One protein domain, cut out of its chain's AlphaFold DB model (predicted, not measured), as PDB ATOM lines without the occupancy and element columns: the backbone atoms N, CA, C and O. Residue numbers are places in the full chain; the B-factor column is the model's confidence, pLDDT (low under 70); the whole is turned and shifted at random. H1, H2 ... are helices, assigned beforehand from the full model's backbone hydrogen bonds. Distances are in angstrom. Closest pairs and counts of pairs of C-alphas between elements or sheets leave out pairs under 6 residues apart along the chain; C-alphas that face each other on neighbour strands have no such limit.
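AT A GLANCE: This is residues 22 to 123 of the 233 residues of the protein "Cysteine-rich CPCC" of Paenibacillus alvei (UniProt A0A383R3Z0). The printed part has two sides: a head, in which the long looped stretch of residues 22 to 50 leads into the helix H1, and a long helical hairpin, in which H4 folds back alongside H3. The short helix H2 lies along the chain between the two sides, near H1. The 102 residues printed have four named helices, in the order H1, H2, H3, H4, and no named strand; the class is all helix, with 61 residues in the helices. The whole is only just compact, close to loose, with a radius of gyration of the C-alphas of 14.9 A, and its C-alphas span 42 by 36 by 22 A.

HOW THE PARTS SIT: Residues 22 to 50 hold no named element, and their C-alphas lie 2 to 21 A from the mean of all C-alphas. After them comes H1, residues 51 to 61, and a short link of 6 residues leads to H2, residues 68 to 73. H1 and H2 are close but not clearly touching; their closest C-alphas, those of His 61 and Ile 71, are 6.4 A apart. Their lines stand at a steep tilt of 49 degrees, and they run the same way. A tight link of 2 residues leads on to H3, residues 76 to 92, which is apart from H2 and also from H1. A tight link of 4 residues leads to H4, residues 97 to 123. H3 and H4 form a helical hairpin: they touch, with 23 pairs of C-alphas within 8 A, the closest being those of Leu 92 and Ala 100, 5.8 A apart. They run opposite ways at a shallow tilt of 23 degrees. H4 is apart from H1 and from H2. Every pair of O i and N i+4 is within hydrogen-bond range in H1, H2 and H3, and 22 of 23 are in H4.

IN THESE COORDINATES: The printed part begins with C-alpha 22 at (10.850, -2.862, -28.465). H1 runs from Leu 51, with its C-alpha at (6.500, -14.011, -22.259), to His 61, 14.8 A from first to last C-alpha. H2, Arg 68 to Lys 73, measures 8.5 A, and H3, Asp 76 to Leu 92, measures 24.3 A. H4, the longest helix with 27 residues, measures 38.6 A from Asn 97 to Glu 123, where C-alpha 123 stands at (2.169, 9.771, -38.756).

THE WHOLE: The two C-alphas farthest apart, those of Asn 48 and Glu 98, are 42.6 A apart, and the first and last printed C-alphas are 18.5 A apart. The printed part has no cut, and no link between its helices is long. The mean pLDDT of the printed part is 96.3, and no printed residue is under 70.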
ATOM      1  N   ILE A  22      11.931  -2.093 -27.854       97.62
ATOM      2  CA  ILE A  22      10.850  -2.862 -28.465       97.62
ATOM      3  C   ILE A  22      11.403  -3.590 -29.683       97.62
ATOM      4  O   ILE A  22      11.844  -2.978 -30.650       97.62
ATOM      5  N   CYS A  23      11.316  -4.916 -29.669       98.38
ATOM      6  CA  CYS A  23      11.733  -5.744 -30.792       98.38
ATOM      7  C   CYS A  23      10.946  -5.387 -32.066       98.38
ATOM      8  O   CYS A  23       9.734  -5.611 -32.131       98.38
ATOM      9  N   CYS A  24      11.646  -4.934 -33.111       97.75
ATOM     10  CA  CYS A  24      11.062  -4.596 -34.416       97.75
ATOM     11  C   CYS A  24      10.331  -5.777 -35.085       97.75
ATOM     12  O   CYS A  24       9.390  -5.588 -35.852       97.75
ATOM     13  N   LEU A  25      10.732  -7.014 -34.767       98.38
ATOM     14  CA  LEU A  25      10.171  -8.222 -35.362       98.38
ATOM     15  C   LEU A  25       8.872  -8.671 -34.677       98.38
ATOM     16  O   LEU A  25       7.894  -8.942 -35.366       98.38
ATOM     17  N   CYS A  26       8.853  -8.772 -33.342       98.38
ATOM     18  CA  CYS A  26       7.725  -9.360 -32.602       98.38
ATOM     19  C   CYS A  26       6.955  -8.392 -31.696       98.38
ATOM     20  O   CYS A  26       5.941  -8.793 -31.127       98.38
ATOM     21  N   ASN A  27       7.415  -7.145 -31.569       98.06
ATOM     22  CA  ASN A  27       6.829  -6.075 -30.756       98.06
ATOM     23  C   ASN A  27       6.906  -6.256 -29.229       98.06
ATOM     24  O   ASN A  27       6.255  -5.495 -28.518       98.06
ATOM     25  N   TRP A  28       7.679  -7.224 -28.732       98.25
ATOM     26  CA  TRP A  28       7.950  -7.378 -27.298       98.25
ATOM     27  C   TRP A  28       8.944  -6.325 -26.808       98.25
ATOM     28  O   TRP A  28      10.000  -6.162 -27.422       98.25
ATOM     29  N   GLU A  29       8.629  -5.658 -25.699       98.31
ATOM     30  CA  GLU A  29       9.544  -4.756 -24.996       98.31
ATOM     31  C   GLU A  29      10.459  -5.540 -24.049       98.31
ATOM     32  O   GLU A  29       9.978  -6.303 -23.206       98.31
ATOM     33  N   ASP A  30      11.775  -5.346 -24.149       97.75
ATOM     34  CA  ASP A  30      12.734  -5.957 -23.225       97.75
ATOM     35  C   ASP A  30      12.783  -5.220 -21.873       97.75
ATOM     36  O   ASP A  30      13.733  -4.504 -21.547       97.75
ATOM     37  N   ASP A  31      11.758  -5.460 -21.053       96.50
ATOM     38  CA  ASP A  31      11.637  -5.042 -19.645       96.50
ATOM     39  C   ASP A  31      12.491  -5.899 -18.674       96.50
ATOM     40  O   ASP A  31      12.336  -5.867 -17.445       96.50
ATOM     41  N   GLY A  32      13.368  -6.744 -19.225       96.38
ATOM     42  CA  GLY A  32      14.197  -7.697 -18.498       96.38
ATOM     43  C   GLY A  32      13.479  -8.957 -18.013       96.38
ATOM     44  O   GLY A  32      14.041  -9.688 -17.189       96.38
ATOM     45  N   GLN A  33      12.256  -9.236 -18.474       96.50
ATOM     46  CA  GLN A  33      11.630 -10.548 -18.321       96.50
ATOM     47  C   GLN A  33      12.359 -11.607 -19.158       96.50
ATOM     48  O   GLN A  33      12.729 -11.382 -20.306       96.50
ATOM     49  N   ASP A  34      12.558 -12.785 -18.568       95.94
ATOM     50  CA  ASP A  34      13.245 -13.913 -19.202       95.94
ATOM     51  C   ASP A  34      12.691 -15.248 -18.658       95.94
ATOM     52  O   ASP A  34      11.756 -15.250 -17.845       95.94
ATOM     53  N   ASP A  35      13.277 -16.372 -19.077       97.06
ATOM     54  CA  ASP A  35      12.810 -17.745 -18.823       97.06
ATOM     55  C   ASP A  35      12.321 -18.036 -17.392       97.06
ATOM     56  O   ASP A  35      11.217 -18.569 -17.253       97.06
ATOM     57  N   PRO A  36      13.030 -17.654 -16.304       97.44
ATOM     58  CA  PRO A  36      12.590 -17.969 -14.939       97.44
ATOM     59  C   PRO A  36      11.235 -17.364 -14.554       97.44
ATOM     60  O   PRO A  36      10.650 -17.714 -13.526       97.44
ATOM     61  N   HIS A  37      10.768 -16.376 -15.313       95.88
ATOM     62  CA  HIS A  37       9.547 -15.631 -15.049       95.88
ATOM     63  C   HIS A  37       8.638 -15.588 -16.275       95.88
ATOM     64  O   HIS A  37       7.771 -14.719 -16.327       95.88
ATOM     65  N   ALA A  38       8.825 -16.486 -17.247       97.69
ATOM     66  CA  ALA A  38       8.176 -16.380 -18.547       97.69
ATOM     67  C   ALA A  38       6.638 -16.400 -18.469       97.69
ATOM     68  O   ALA A  38       5.991 -15.686 -19.227       97.69
ATOM     69  N   ASP A  39       6.061 -17.116 -17.500       98.38
ATOM     70  CA  ASP A  39       4.605 -17.217 -17.316       98.38
ATOM     71  C   ASP A  39       3.989 -16.040 -16.541       98.38
ATOM     72  O   ASP A  39       2.767 -15.914 -16.450       98.38
ATOM     73  N   LYS A  40       4.809 -15.159 -15.952       98.00
ATOM     74  CA  LYS A  40       4.303 -14.003 -15.203       98.00
ATOM     75  C   LYS A  40       3.823 -12.920 -16.165       98.00
ATOM     76  O   LYS A  40       4.519 -12.568 -17.110       98.00
ATOM     77  N   VAL A  41       2.672 -12.326 -15.871       98.06
ATOM     78  CA  VAL A  41       2.211 -11.105 -16.541       98.06
ATOM     79  C   VAL A  41       2.728  -9.905 -15.752       98.06
ATOM     80  O   VAL A  41       2.389  -9.753 -14.579       98.06
ATOM     81  N   ARG A  42       3.568  -9.073 -16.378       96.38
ATOM     82  CA  ARG A  42       4.164  -7.886 -15.736       96.38
ATOM     83  C   ARG A  42       3.414  -6.583 -16.010       96.38
ATOM     84  O   ARG A  42       3.584  -5.635 -15.249       96.38
ATOM     85  N   GLY A  43       2.549  -6.539 -17.023       94.56
ATOM     86  CA  GLY A  43       1.870  -5.303 -17.406       94.56
ATOM     87  C   GLY A  43       2.722  -4.443 -18.340       94.56
ATOM     88  O   GLY A  43       3.510  -4.950 -19.136       94.56
ATOM     89  N   GLY A  44       2.546  -3.125 -18.236       94.25
ATOM     90  CA  GLY A  44       3.323  -2.150 -19.001       94.25
ATOM     91  C   GLY A  44       3.075  -2.230 -20.514       94.25
ATOM     92  O   GLY A  44       1.964  -2.576 -20.937       94.25
ATOM     93  N   PRO A  45       4.091  -1.924 -21.335       94.62
ATOM     94  CA  PRO A  45       4.014  -2.005 -22.799       94.62
ATOM     95  C   PRO A  45       3.708  -3.415 -23.325       94.62
ATOM     96  O   PRO A  45       2.995  -3.561 -24.320       94.62
ATOM     97  N   ASN A  46       4.109  -4.450 -22.579       97.06
ATOM     98  CA  ASN A  46       3.761  -5.849 -22.847       97.06
ATOM     99  C   ASN A  46       2.332  -6.231 -22.393       97.06
ATOM    100  O   ASN A  46       1.886  -7.351 -22.628       97.06
ATOM    101  N   GLN A  47       1.572  -5.303 -21.797       95.94
ATOM    102  CA  GLN A  47       0.160  -5.444 -21.413       95.94
ATOM    103  C   GLN A  47      -0.114  -6.696 -20.558       95.94
ATOM    104  O   GLN A  47       0.625  -7.021 -19.634       95.94
ATOM    105  N   ASN A  48      -1.217  -7.397 -20.820       97.12
ATOM    106  CA  ASN A  48      -1.614  -8.591 -20.084       97.12
ATOM    107  C   ASN A  48      -1.060  -9.889 -20.694       97.12
ATOM    108  O   ASN A  48      -1.688 -10.936 -20.547       97.12
ATOM    109  N   TYR A  49       0.071  -9.815 -21.397       98.06
ATOM    110  CA  TYR A  49       0.745 -10.973 -21.978       98.06
ATOM    111  C   TYR A  49       1.851 -11.467 -21.050       98.06
ATOM    112  O   TYR A  49       2.590 -10.683 -20.453       98.06
ATOM    113  N   SER A  50       1.968 -12.786 -20.942       98.44
ATOM    114  CA  SER A  50       3.181 -13.419 -20.429       98.44
ATOM    115  C   SER A  50       4.188 -13.590 -21.571       98.44
ATOM    116  O   SER A  50       3.803 -13.631 -22.744       98.44
ATOM    117  N   LEU A  51       5.475 -13.726 -21.254       98.56
ATOM    118  CA  LEU A  51       6.500 -14.011 -22.259       98.56
ATOM    119  C   LEU A  51       6.263 -15.377 -22.928       98.56
ATOM    120  O   LEU A  51       6.482 -15.519 -24.132       98.56
ATOM    121  N   THR A  52       5.778 -16.372 -22.176       98.69
ATOM    122  CA  THR A  52       5.385 -17.685 -22.718       98.69
ATOM    123  C   THR A  52       4.305 -17.532 -23.786       98.69
ATOM    124  O   THR A  52       4.454 -18.036 -24.899       98.69
ATOM    125  N   GLU A  53       3.247 -16.778 -23.486       98.62
ATOM    126  CA  GLU A  53       2.165 -16.527 -24.437       98.62
ATOM    127  C   GLU A  53       2.658 -15.734 -25.657       98.62
ATOM    128  O   GLU A  53       2.356 -16.084 -26.796       98.62
ATOM    129  N   ALA A  54       3.476 -14.702 -25.440       98.62
ATOM    130  CA  ALA A  54       4.051 -13.899 -26.512       98.62
ATOM    131  C   ALA A  54       4.888 -14.738 -27.493       98.62
ATOM    132  O   ALA A  54       4.759 -14.571 -28.708       98.62
ATOM    133  N   ARG A  55       5.679 -15.694 -26.986       98.75
ATOM    134  CA  ARG A  55       6.432 -16.665 -27.801       98.75
ATOM    135  C   ARG A  55       5.511 -17.516 -28.672       98.75
ATOM    136  O   ARG A  55       5.809 -17.756 -29.843       98.75
ATOM    137  N   GLU A  56       4.401 -17.999 -28.118       98.69
ATOM    138  CA  GLU A  56       3.418 -18.788 -28.867       98.69
ATOM    139  C   GLU A  56       2.697 -17.960 -29.929       98.69
ATOM    140  O   GLU A  56       2.518 -18.426 -31.058       98.69
ATOM    141  N   ASN A  57       2.316 -16.730 -29.587       98.56
ATOM    142  CA  ASN A  57       1.681 -15.797 -30.508       98.56
ATOM    143  C   ASN A  57       2.625 -15.450 -31.661       98.56
ATOM    144  O   ASN A  57       2.222 -15.542 -32.820       98.56
ATOM    145  N   PHE A  58       3.901 -15.172 -31.376       98.62
ATOM    146  CA  PHE A  58       4.894 -14.869 -32.404       98.62
ATOM    147  C   PHE A  58       5.038 -16.014 -33.413       98.62
ATOM    148  O   PHE A  58       5.010 -15.777 -34.620       98.62
ATOM    149  N   LYS A  59       5.094 -17.265 -32.941       98.06
ATOM    150  CA  LYS A  59       5.154 -18.446 -33.820       98.06
ATOM    151  C   LYS A  59       3.956 -18.548 -34.770       98.06
ATOM    152  O   LYS A  59       4.104 -19.077 -35.868       98.06
ATOM    153  N   LYS A  60       2.778 -18.081 -34.350       97.75
ATOM    154  CA  LYS A  60       1.532 -18.160 -35.132       97.75
ATOM    155  C   LYS A  60       1.301 -16.932 -36.015       97.75
ATOM    156  O   LYS A  60       0.699 -17.058 -37.078       97.75
ATOM    157  N   HIS A  61       1.730 -15.757 -35.563       97.62
ATOM    158  CA  HIS A  61       1.265 -14.471 -36.091       97.62
ATOM    159  C   HIS A  61       2.385 -13.479 -36.416       97.62
ATOM    160  O   HIS A  61       2.084 -12.391 -36.894       97.62
ATOM    161  N   TYR A  62       3.654 -13.823 -36.166       98.12
ATOM    162  CA  TYR A  62       4.816 -12.931 -36.289       98.12
ATOM    163  C   TYR A  62       4.769 -11.684 -35.390       98.12
ATOM    164  O   TYR A  62       5.548 -10.757 -35.574       98.12
ATOM    165  N   ILE A  63       3.890 -11.673 -34.386       98.12
ATOM    166  CA  ILE A  63       3.758 -10.629 -33.361       98.12
ATOM    167  C   ILE A  63       3.447 -11.269 -32.011       98.12
ATOM    168  O   ILE A  63       2.870 -12.351 -31.959       98.12
ATOM    169  N   MET A  64       3.773 -10.589 -30.913       98.19
ATOM    170  CA  MET A  64       3.509 -11.076 -29.553       98.19
ATOM    171  C   MET A  64       2.021 -11.106 -29.166       98.19
ATOM    172  O   MET A  64       1.656 -11.691 -28.146       98.19
ATOM    173  N   TYR A  65       1.159 -10.444 -29.935       97.75
ATOM    174  CA  TYR A  65      -0.230 -10.198 -29.561       97.75
ATOM    175  C   TYR A  65      -1.159 -11.353 -29.964       97.75
ATOM    176  O   TYR A  65      -1.074 -11.868 -31.076       97.75
ATOM    177  N   ARG A  66      -2.115 -11.687 -29.084       95.81
ATOM    178  CA  ARG A  66      -3.271 -12.560 -29.384       95.81
ATOM    179  C   ARG A  66      -4.442 -11.778 -29.977       95.81
ATOM    180  O   ARG A  66      -5.427 -12.359 -30.425       95.81
ATOM    181  N   ASP A  67      -4.370 -10.450 -29.897       91.88
ATOM    182  CA  ASP A  67      -5.428  -9.551 -30.325       91.88
ATOM    183  C   ASP A  67      -5.688  -9.678 -31.831       91.88
ATOM    184  O   ASP A  67      -4.821  -9.410 -32.665       91.88
ATOM    185  N   ARG A  68      -6.917 -10.066 -32.178       89.81
ATOM    186  CA  ARG A  68      -7.313 -10.322 -33.564       89.81
ATOM    187  C   ARG A  68      -7.216  -9.072 -34.433       89.81
ATOM    188  O   ARG A  68      -6.893  -9.191 -35.611       89.81
ATOM    189  N   GLN A  69      -7.475  -7.889 -33.872       89.75
ATOM    190  CA  GLN A  69      -7.352  -6.638 -34.615       89.75
ATOM    191  C   GLN A  69      -5.894  -6.391 -35.017       89.75
ATOM    192  O   GLN A  69      -5.637  -6.128 -36.188       89.75
ATOM    193  N   ARG A  70      -4.937  -6.531 -34.095       92.75
ATOM    194  CA  ARG A  70      -3.500  -6.416 -34.393       92.75
ATOM    195  C   ARG A  70      -3.026  -7.471 -35.386       92.75
ATOM    196  O   ARG A  70      -2.283  -7.133 -36.298       92.75
ATOM    197  N   ILE A  71      -3.487  -8.716 -35.251       95.31
ATOM    198  CA  ILE A  71      -3.116  -9.802 -36.171       95.31
ATOM    199  C   ILE A  71      -3.549  -9.473 -37.606       95.31
ATOM    200  O   ILE A  71      -2.730  -9.581 -38.513       95.31
ATOM    201  N   LEU A  72      -4.804  -9.052 -37.801       93.50
ATOM    202  CA  LEU A  72      -5.368  -8.777 -39.129       93.50
ATOM    203  C   LEU A  72      -4.905  -7.451 -39.741       93.50
ATOM    204  O   LEU A  72      -4.990  -7.278 -40.950       93.50
ATOM    205  N   LYS A  73      -4.424  -6.509 -38.928       91.88
ATOM    206  CA  LYS A  73      -3.906  -5.224 -39.417       91.88
ATOM    207  C   LYS A  73      -2.522  -5.304 -40.042       91.88
ATOM    208  O   LYS A  73      -2.122  -4.347 -40.701       91.88
ATOM    209  N   GLN A  74      -1.797  -6.398 -39.825       95.25
ATOM    210  CA  GLN A  74      -0.504  -6.575 -40.466       95.25
ATOM    211  C   GLN A  74      -0.687  -6.583 -41.981       95.25
ATOM    212  O   GLN A  74      -1.454  -7.378 -42.524       95.25
ATOM    213  N   THR A  75       0.024  -5.693 -42.664       94.88
ATOM    214  CA  THR A  75      -0.022  -5.646 -44.128       94.88
ATOM    215  C   THR A  75       0.765  -6.809 -44.725       94.88
ATOM    216  O   THR A  75       1.704  -7.319 -44.110       94.88
ATOM    217  N   ASP A  76       0.461  -7.184 -45.969       96.81
ATOM    218  CA  ASP A  76       1.270  -8.176 -46.688       96.81
ATOM    219  C   ASP A  76       2.744  -7.758 -46.750       96.81
ATOM    220  O   ASP A  76       3.629  -8.586 -46.540       96.81
ATOM    221  N   LYS A  77       3.018  -6.460 -46.959       97.88
ATOM    222  CA  LYS A  77       4.377  -5.901 -46.937       97.88
ATOM    223  C   LYS A  77       5.063  -6.188 -45.600       97.88
ATOM    224  O   LYS A  77       6.162  -6.728 -45.594       97.88
ATOM    225  N   GLU A  78       4.408  -5.888 -44.479       98.38
ATOM    226  CA  GLU A  78       4.942  -6.143 -43.136       98.38
ATOM    227  C   GLU A  78       5.239  -7.634 -42.916       98.38
ATOM    228  O   GLU A  78       6.348  -7.996 -42.524       98.38
ATOM    229  N   ILE A  79       4.280  -8.516 -43.225       98.31
ATOM    230  CA  ILE A  79       4.432  -9.964 -43.023       98.31
ATOM    231  C   ILE A  79       5.576 -10.521 -43.878       98.31
ATOM    232  O   ILE A  79       6.373 -11.329 -43.394       98.31
ATOM    233  N   GLN A  80       5.676 -10.112 -45.145       98.56
ATOM    234  CA  GLN A  80       6.751 -10.579 -46.024       98.56
ATOM    235  C   GLN A  80       8.119 -10.049 -45.582       98.56
ATOM    236  O   GLN A  80       9.091 -10.808 -45.591       98.56
ATOM    237  N   THR A  81       8.202  -8.799 -45.118       98.75
ATOM    238  CA  THR A  81       9.436  -8.253 -44.538       98.75
ATOM    239  C   THR A  81       9.856  -9.040 -43.296       98.75
ATOM    240  O   THR A  81      11.002  -9.476 -43.225       98.75
ATOM    241  N   LYS A  82       8.936  -9.336 -42.364       98.69
ATOM    242  CA  LYS A  82       9.234 -10.158 -41.174       98.69
ATOM    243  C   LYS A  82       9.735 -11.556 -41.536       98.69
ATOM    244  O   LYS A  82      10.710 -12.027 -40.956       98.69
ATOM    245  N   LYS A  83       9.112 -12.220 -42.516       98.75
ATOM    246  CA  LYS A  83       9.570 -13.530 -43.017       98.75
ATOM    247  C   LYS A  83      10.977 -13.461 -43.610       98.75
ATOM    248  O   LYS A  83      11.785 -14.355 -43.370       98.75
ATOM    249  N   SER A  84      11.262 -12.404 -44.365       98.75
ATOM    250  CA  SER A  84      12.565 -12.200 -45.005       98.75
ATOM    251  C   SER A  84      13.652 -11.915 -43.970       98.75
ATOM    252  O   SER A  84      14.731 -12.499 -44.042       98.75
ATOM    253  N   LEU A  85      13.329 -11.116 -42.950       98.69
ATOM    254  CA  LEU A  85      14.188 -10.846 -41.800       98.69
ATOM    255  C   LEU A  85      14.501 -12.123 -41.005       98.69
ATOM    256  O   LEU A  85      15.664 -12.409 -40.733       98.69
ATOM    257  N   ILE A  86      13.487 -12.943 -40.703       98.62
ATOM    258  CA  ILE A  86      13.673 -14.255 -40.058       98.62
ATOM    259  C   ILE A  86      14.621 -15.133 -40.879       98.62
ATOM    260  O   ILE A  86      15.572 -15.698 -40.343       98.62
ATOM    261  N   HIS A  87      14.397 -15.223 -42.192       98.31
ATOM    262  CA  HIS A  87      15.249 -16.014 -43.079       98.31
ATOM    263  C   HIS A  87      16.696 -15.509 -43.099       98.31
ATOM    264  O   HIS A  87      17.629 -16.312 -43.083       98.31
ATOM    265  N   ALA A  88      16.902 -14.190 -43.092       98.19
ATOM    266  CA  ALA A  88      18.230 -13.594 -43.012       98.19
ATOM    267  C   ALA A  88      18.934 -13.954 -41.691       98.19
ATOM    268  O   ALA A  88      20.092 -14.377 -41.713       98.19
ATOM    269  N   PHE A  89      18.229 -13.906 -40.555       97.62
ATOM    270  CA  PHE A  89      18.787 -14.356 -39.280       97.62
ATOM    271  C   PHE A  89      19.137 -15.849 -39.269       97.62
ATOM    272  O   PHE A  89      20.191 -16.217 -38.753       97.62
ATOM    273  N   GLU A  90      18.311 -16.721 -39.852       96.94
ATOM    274  CA  GLU A  90      18.639 -18.152 -39.929       96.94
ATOM    275  C   GLU A  90      19.884 -18.409 -40.790       96.94
ATOM    276  O   GLU A  90      20.746 -19.194 -40.391       96.94
ATOM    277  N   LYS A  91      20.050 -17.701 -41.919       96.25
ATOM    278  CA  LYS A  91      21.290 -17.768 -42.717       96.25
ATOM    279  C   LYS A  91      22.511 -17.336 -41.906       96.25
ATOM    280  O   LYS A  91      23.569 -17.958 -42.013       96.25
ATOM    281  N   LEU A  92      22.370 -16.274 -41.109       95.56
ATOM    282  CA  LEU A  92      23.462 -15.716 -40.314       95.56
ATOM    283  C   LEU A  92      24.046 -16.746 -39.337       95.56
ATOM    284  O   LEU A  92      25.258 -16.776 -39.139       95.56
ATOM    285  N   ARG A  93      23.214 -17.636 -38.775       92.75
ATOM    286  CA  ARG A  93      23.645 -18.664 -37.803       92.75
ATOM    287  C   ARG A  93      24.698 -19.626 -38.348       92.75
ATOM    288  O   ARG A  93      25.445 -20.204 -37.564       92.75
ATOM    289  N   THR A  94      24.745 -19.817 -39.664       91.81
ATOM    290  CA  THR A  94      25.687 -20.725 -40.337       91.81
ATOM    291  C   THR A  94      26.690 -19.991 -41.231       91.81
ATOM    292  O   THR A  94      27.431 -20.630 -41.976       91.81
ATOM    293  N   ALA A  95      26.694 -18.657 -41.207       88.88
ATOM    294  CA  ALA A  95      27.499 -17.833 -42.097       88.88
ATOM    295  C   ALA A  95      28.977 -17.786 -41.673       88.88
ATOM    296  O   ALA A  95      29.315 -17.803 -40.492       88.88
ATOM    297  N   ASN A  96      29.867 -17.670 -42.660       89.00
ATOM    298  CA  ASN A  96      31.256 -17.267 -42.424       89.00
ATOM    299  C   ASN A  96      31.361 -15.731 -42.332       89.00
ATOM    300  O   ASN A  96      30.412 -15.027 -42.664       89.00
ATOM    301  N   ASN A  97      32.515 -15.190 -41.936       82.62
ATOM    302  CA  ASN A  97      32.669 -13.744 -41.699       82.62
ATOM    303  C   ASN A  97      32.305 -12.859 -42.911       82.62
ATOM    304  O   ASN A  97      31.663 -11.827 -42.739       82.62
ATOM    305  N   GLU A  98      32.686 -13.253 -44.132       79.88
ATOM    306  CA  GLU A  98      32.414 -12.459 -45.342       79.88
ATOM    307  C   GLU A  98      30.921 -12.468 -45.710       79.88
ATOM    308  O   GLU A  98      30.339 -11.427 -46.021       79.88
ATOM    309  N   SER A  99      30.272 -13.634 -45.631       88.12
ATOM    310  CA  SER A  99      28.827 -13.749 -45.867       88.12
ATOM    311  C   SER A  99      28.007 -13.100 -44.752       88.12
ATOM    312  O   SER A  99      26.990 -12.478 -45.046       88.12
ATOM    313  N   ALA A 100      28.475 -13.152 -43.501       91.94
ATOM    314  CA  ALA A 100      27.820 -12.519 -42.362       91.94
ATOM    315  C   ALA A 100      27.688 -11.003 -42.549       91.94
ATOM    316  O   ALA A 100      26.632 -10.451 -42.258       91.94
ATOM    317  N   GLN A 101      28.711 -10.332 -43.092       92.06
ATOM    318  CA  GLN A 101      28.637  -8.892 -43.352       92.06
ATOM    319  C   GLN A 101      27.531  -8.540 -44.359       92.06
ATOM    320  O   GLN A 101      26.786  -7.590 -44.137       92.06
ATOM    321  N   ARG A 102      27.395  -9.313 -45.444       94.19
ATOM    322  CA  ARG A 102      26.333  -9.099 -46.445       94.19
ATOM    323  C   ARG A 102      24.949  -9.402 -45.872       94.19
ATOM    324  O   ARG A 102      24.007  -8.666 -46.132       94.19
ATOM    325  N   ILE A 103      24.835 -10.449 -45.054       96.56
ATOM    326  CA  ILE A 103      23.575 -10.808 -44.393       96.56
ATOM    327  C   ILE A 103      23.138  -9.712 -43.412       96.56
ATOM    328  O   ILE A 103      21.958  -9.390 -43.367       96.56
ATOM    329  N   TRP A 104      24.066  -9.091 -42.677       96.31
ATOM    330  CA  TRP A 104      23.735  -7.948 -41.820       96.31
ATOM    331  C   TRP A 104      23.217  -6.745 -42.612       96.31
ATOM    332  O   TRP A 104      22.246  -6.135 -42.192       96.31
ATOM    333  N   GLN A 105      23.762  -6.466 -43.800       95.88
ATOM    334  CA  GLN A 105      23.208  -5.421 -44.673       95.88
ATOM    335  C   GLN A 105      21.767  -5.730 -45.111       95.88
ATOM    336  O   GLN A 105      20.940  -4.823 -45.184       95.88
ATOM    337  N   GLU A 106      21.450  -7.003 -45.389       97.50
ATOM    338  CA  GLU A 106      20.069  -7.431 -45.657       97.50
ATOM    339  C   GLU A 106      19.182  -7.226 -44.416       97.50
ATOM    340  O   GLU A 106      18.112  -6.630 -44.529       97.50
ATOM    341  N   ILE A 107      19.636  -7.665 -43.237       98.31
ATOM    342  CA  ILE A 107      18.927  -7.505 -41.956       98.31
ATOM    343  C   ILE A 107      18.607  -6.032 -41.692       98.31
ATOM    344  O   ILE A 107      17.434  -5.702 -41.535       98.31
ATOM    345  N   ASP A 108      19.610  -5.154 -41.741       98.00
ATOM    346  CA  ASP A 108      19.452  -3.716 -41.495       98.00
ATOM    347  C   ASP A 108      18.429  -3.102 -42.466       98.00
ATOM    348  O   ASP A 108      17.614  -2.259 -42.088       98.00
ATOM    349  N   SER A 109      18.420  -3.557 -43.725       98.50
ATOM    350  CA  SER A 109      17.450  -3.095 -44.721       98.50
ATOM    351  C   SER A 109      16.014  -3.518 -44.393       98.50
ATOM    352  O   SER A 109      15.090  -2.723 -44.563       98.50
ATOM    353  N   PHE A 110      15.806  -4.740 -43.891       98.75
ATOM    354  CA  PHE A 110      14.479  -5.212 -43.497       98.75
ATOM    355  C   PHE A 110      14.007  -4.560 -42.198       98.75
ATOM    356  O   PHE A 110      12.834  -4.202 -42.106       98.75
ATOM    357  N   GLU A 111      14.896  -4.371 -41.222       98.50
ATOM    358  CA  GLU A 111      14.584  -3.650 -39.985       98.50
ATOM    359  C   GLU A 111      14.169  -2.210 -40.284       98.50
ATOM    360  O   GLU A 111      13.130  -1.774 -39.796       98.50
ATOM    361  N   LYS A 112      14.885  -1.527 -41.185       98.50
ATOM    362  CA  LYS A 112      14.492  -0.201 -41.668       98.50
ATOM    363  C   LYS A 112      13.105  -0.195 -42.311       98.50
ATOM    364  O   LYS A 112      12.311   0.687 -42.027       98.50
ATOM    365  N   VAL A 113      12.776  -1.187 -43.141       98.69
ATOM    366  CA  VAL A 113      11.432  -1.272 -43.741       98.69
ATOM    367  C   VAL A 113      10.345  -1.460 -42.675       98.69
ATOM    368  O   VAL A 113       9.254  -0.913 -42.830       98.69
ATOM    369  N   LEU A 114      10.602  -2.240 -41.621       98.50
ATOM    370  CA  LEU A 114       9.649  -2.394 -40.514       98.50
ATOM    371  C   LEU A 114       9.502  -1.096 -39.716       98.50
ATOM    372  O   LEU A 114       8.382  -0.733 -39.364       98.50
ATOM    373  N   ASP A 115      10.607  -0.396 -39.476       98.06
ATOM    374  CA  ASP A 115      10.622   0.907 -38.817       98.06
ATOM    375  C   ASP A 115       9.832   1.957 -39.614       98.06
ATOM    376  O   ASP A 115       8.933   2.596 -39.065       98.06
ATOM    377  N   ASP A 116      10.072   2.053 -40.925       98.31
ATOM    378  CA  ASP A 116       9.347   2.947 -41.833       98.31
ATOM    379  C   ASP A 116       7.830   2.667 -41.792       98.31
ATOM    380  O   ASP A 116       7.028   3.593 -41.709       98.31
ATOM    381  N   ILE A 117       7.408   1.391 -41.774       97.44
ATOM    382  CA  ILE A 117       5.983   1.016 -41.672       97.44
ATOM    383  C   ILE A 117       5.358   1.544 -40.375       97.44
ATOM    384  O   ILE A 117       4.235   2.055 -40.398       97.44
ATOM    385  N   VAL A 118       6.050   1.410 -39.241       95.38
ATOM    386  CA  VAL A 118       5.545   1.893 -37.946       95.38
ATOM    387  C   VAL A 118       5.442   3.417 -37.948       95.38
ATOM    388  O   VAL A 118       4.414   3.957 -37.530       95.38
ATOM    389  N   HIS A 119       6.462   4.105 -38.462       97.31
ATOM    390  CA  HIS A 119       6.481   5.561 -38.576       97.31
ATOM    391  C   HIS A 119       5.354   6.084 -39.474       97.31
ATOM    392  O   HIS A 119       4.585   6.942 -39.041       97.31
ATOM    393  N   GLU A 120       5.180   5.518 -40.672       96.69
ATOM    394  CA  GLU A 120       4.104   5.882 -41.604       96.69
ATOM    395  C   GLU A 120       2.714   5.693 -40.969       96.69
ATOM    396  O   GLU A 120       1.826   6.539 -41.110       96.69
ATOM    397  N   GLN A 121       2.503   4.593 -40.235       94.62
ATOM    398  CA  GLN A 121       1.240   4.340 -39.537       94.62
ATOM    399  C   GLN A 121       0.981   5.353 -38.415       94.62
ATOM    400  O   GLN A 121      -0.151   5.829 -38.272       94.62
ATOM    401  N   ALA A 122       2.006   5.679 -37.622       95.81
ATOM    402  CA  ALA A 122       1.908   6.644 -36.532       95.81
ATOM    403  C   ALA A 122       1.633   8.059 -37.058       95.81
ATOM    404  O   ALA A 122       0.722   8.729 -36.567       95.81
ATOM    405  N   GLU A 123       2.353   8.479 -38.099       97.94
ATOM    406  CA  GLU A 123       2.169   9.771 -38.756       97.94
ATOM    407  C   GLU A 123       0.764   9.887 -39.357       97.94
ATOM    408  O   GLU A 123       0.039  10.841 -39.065       97.94
TER     409      GLU A 123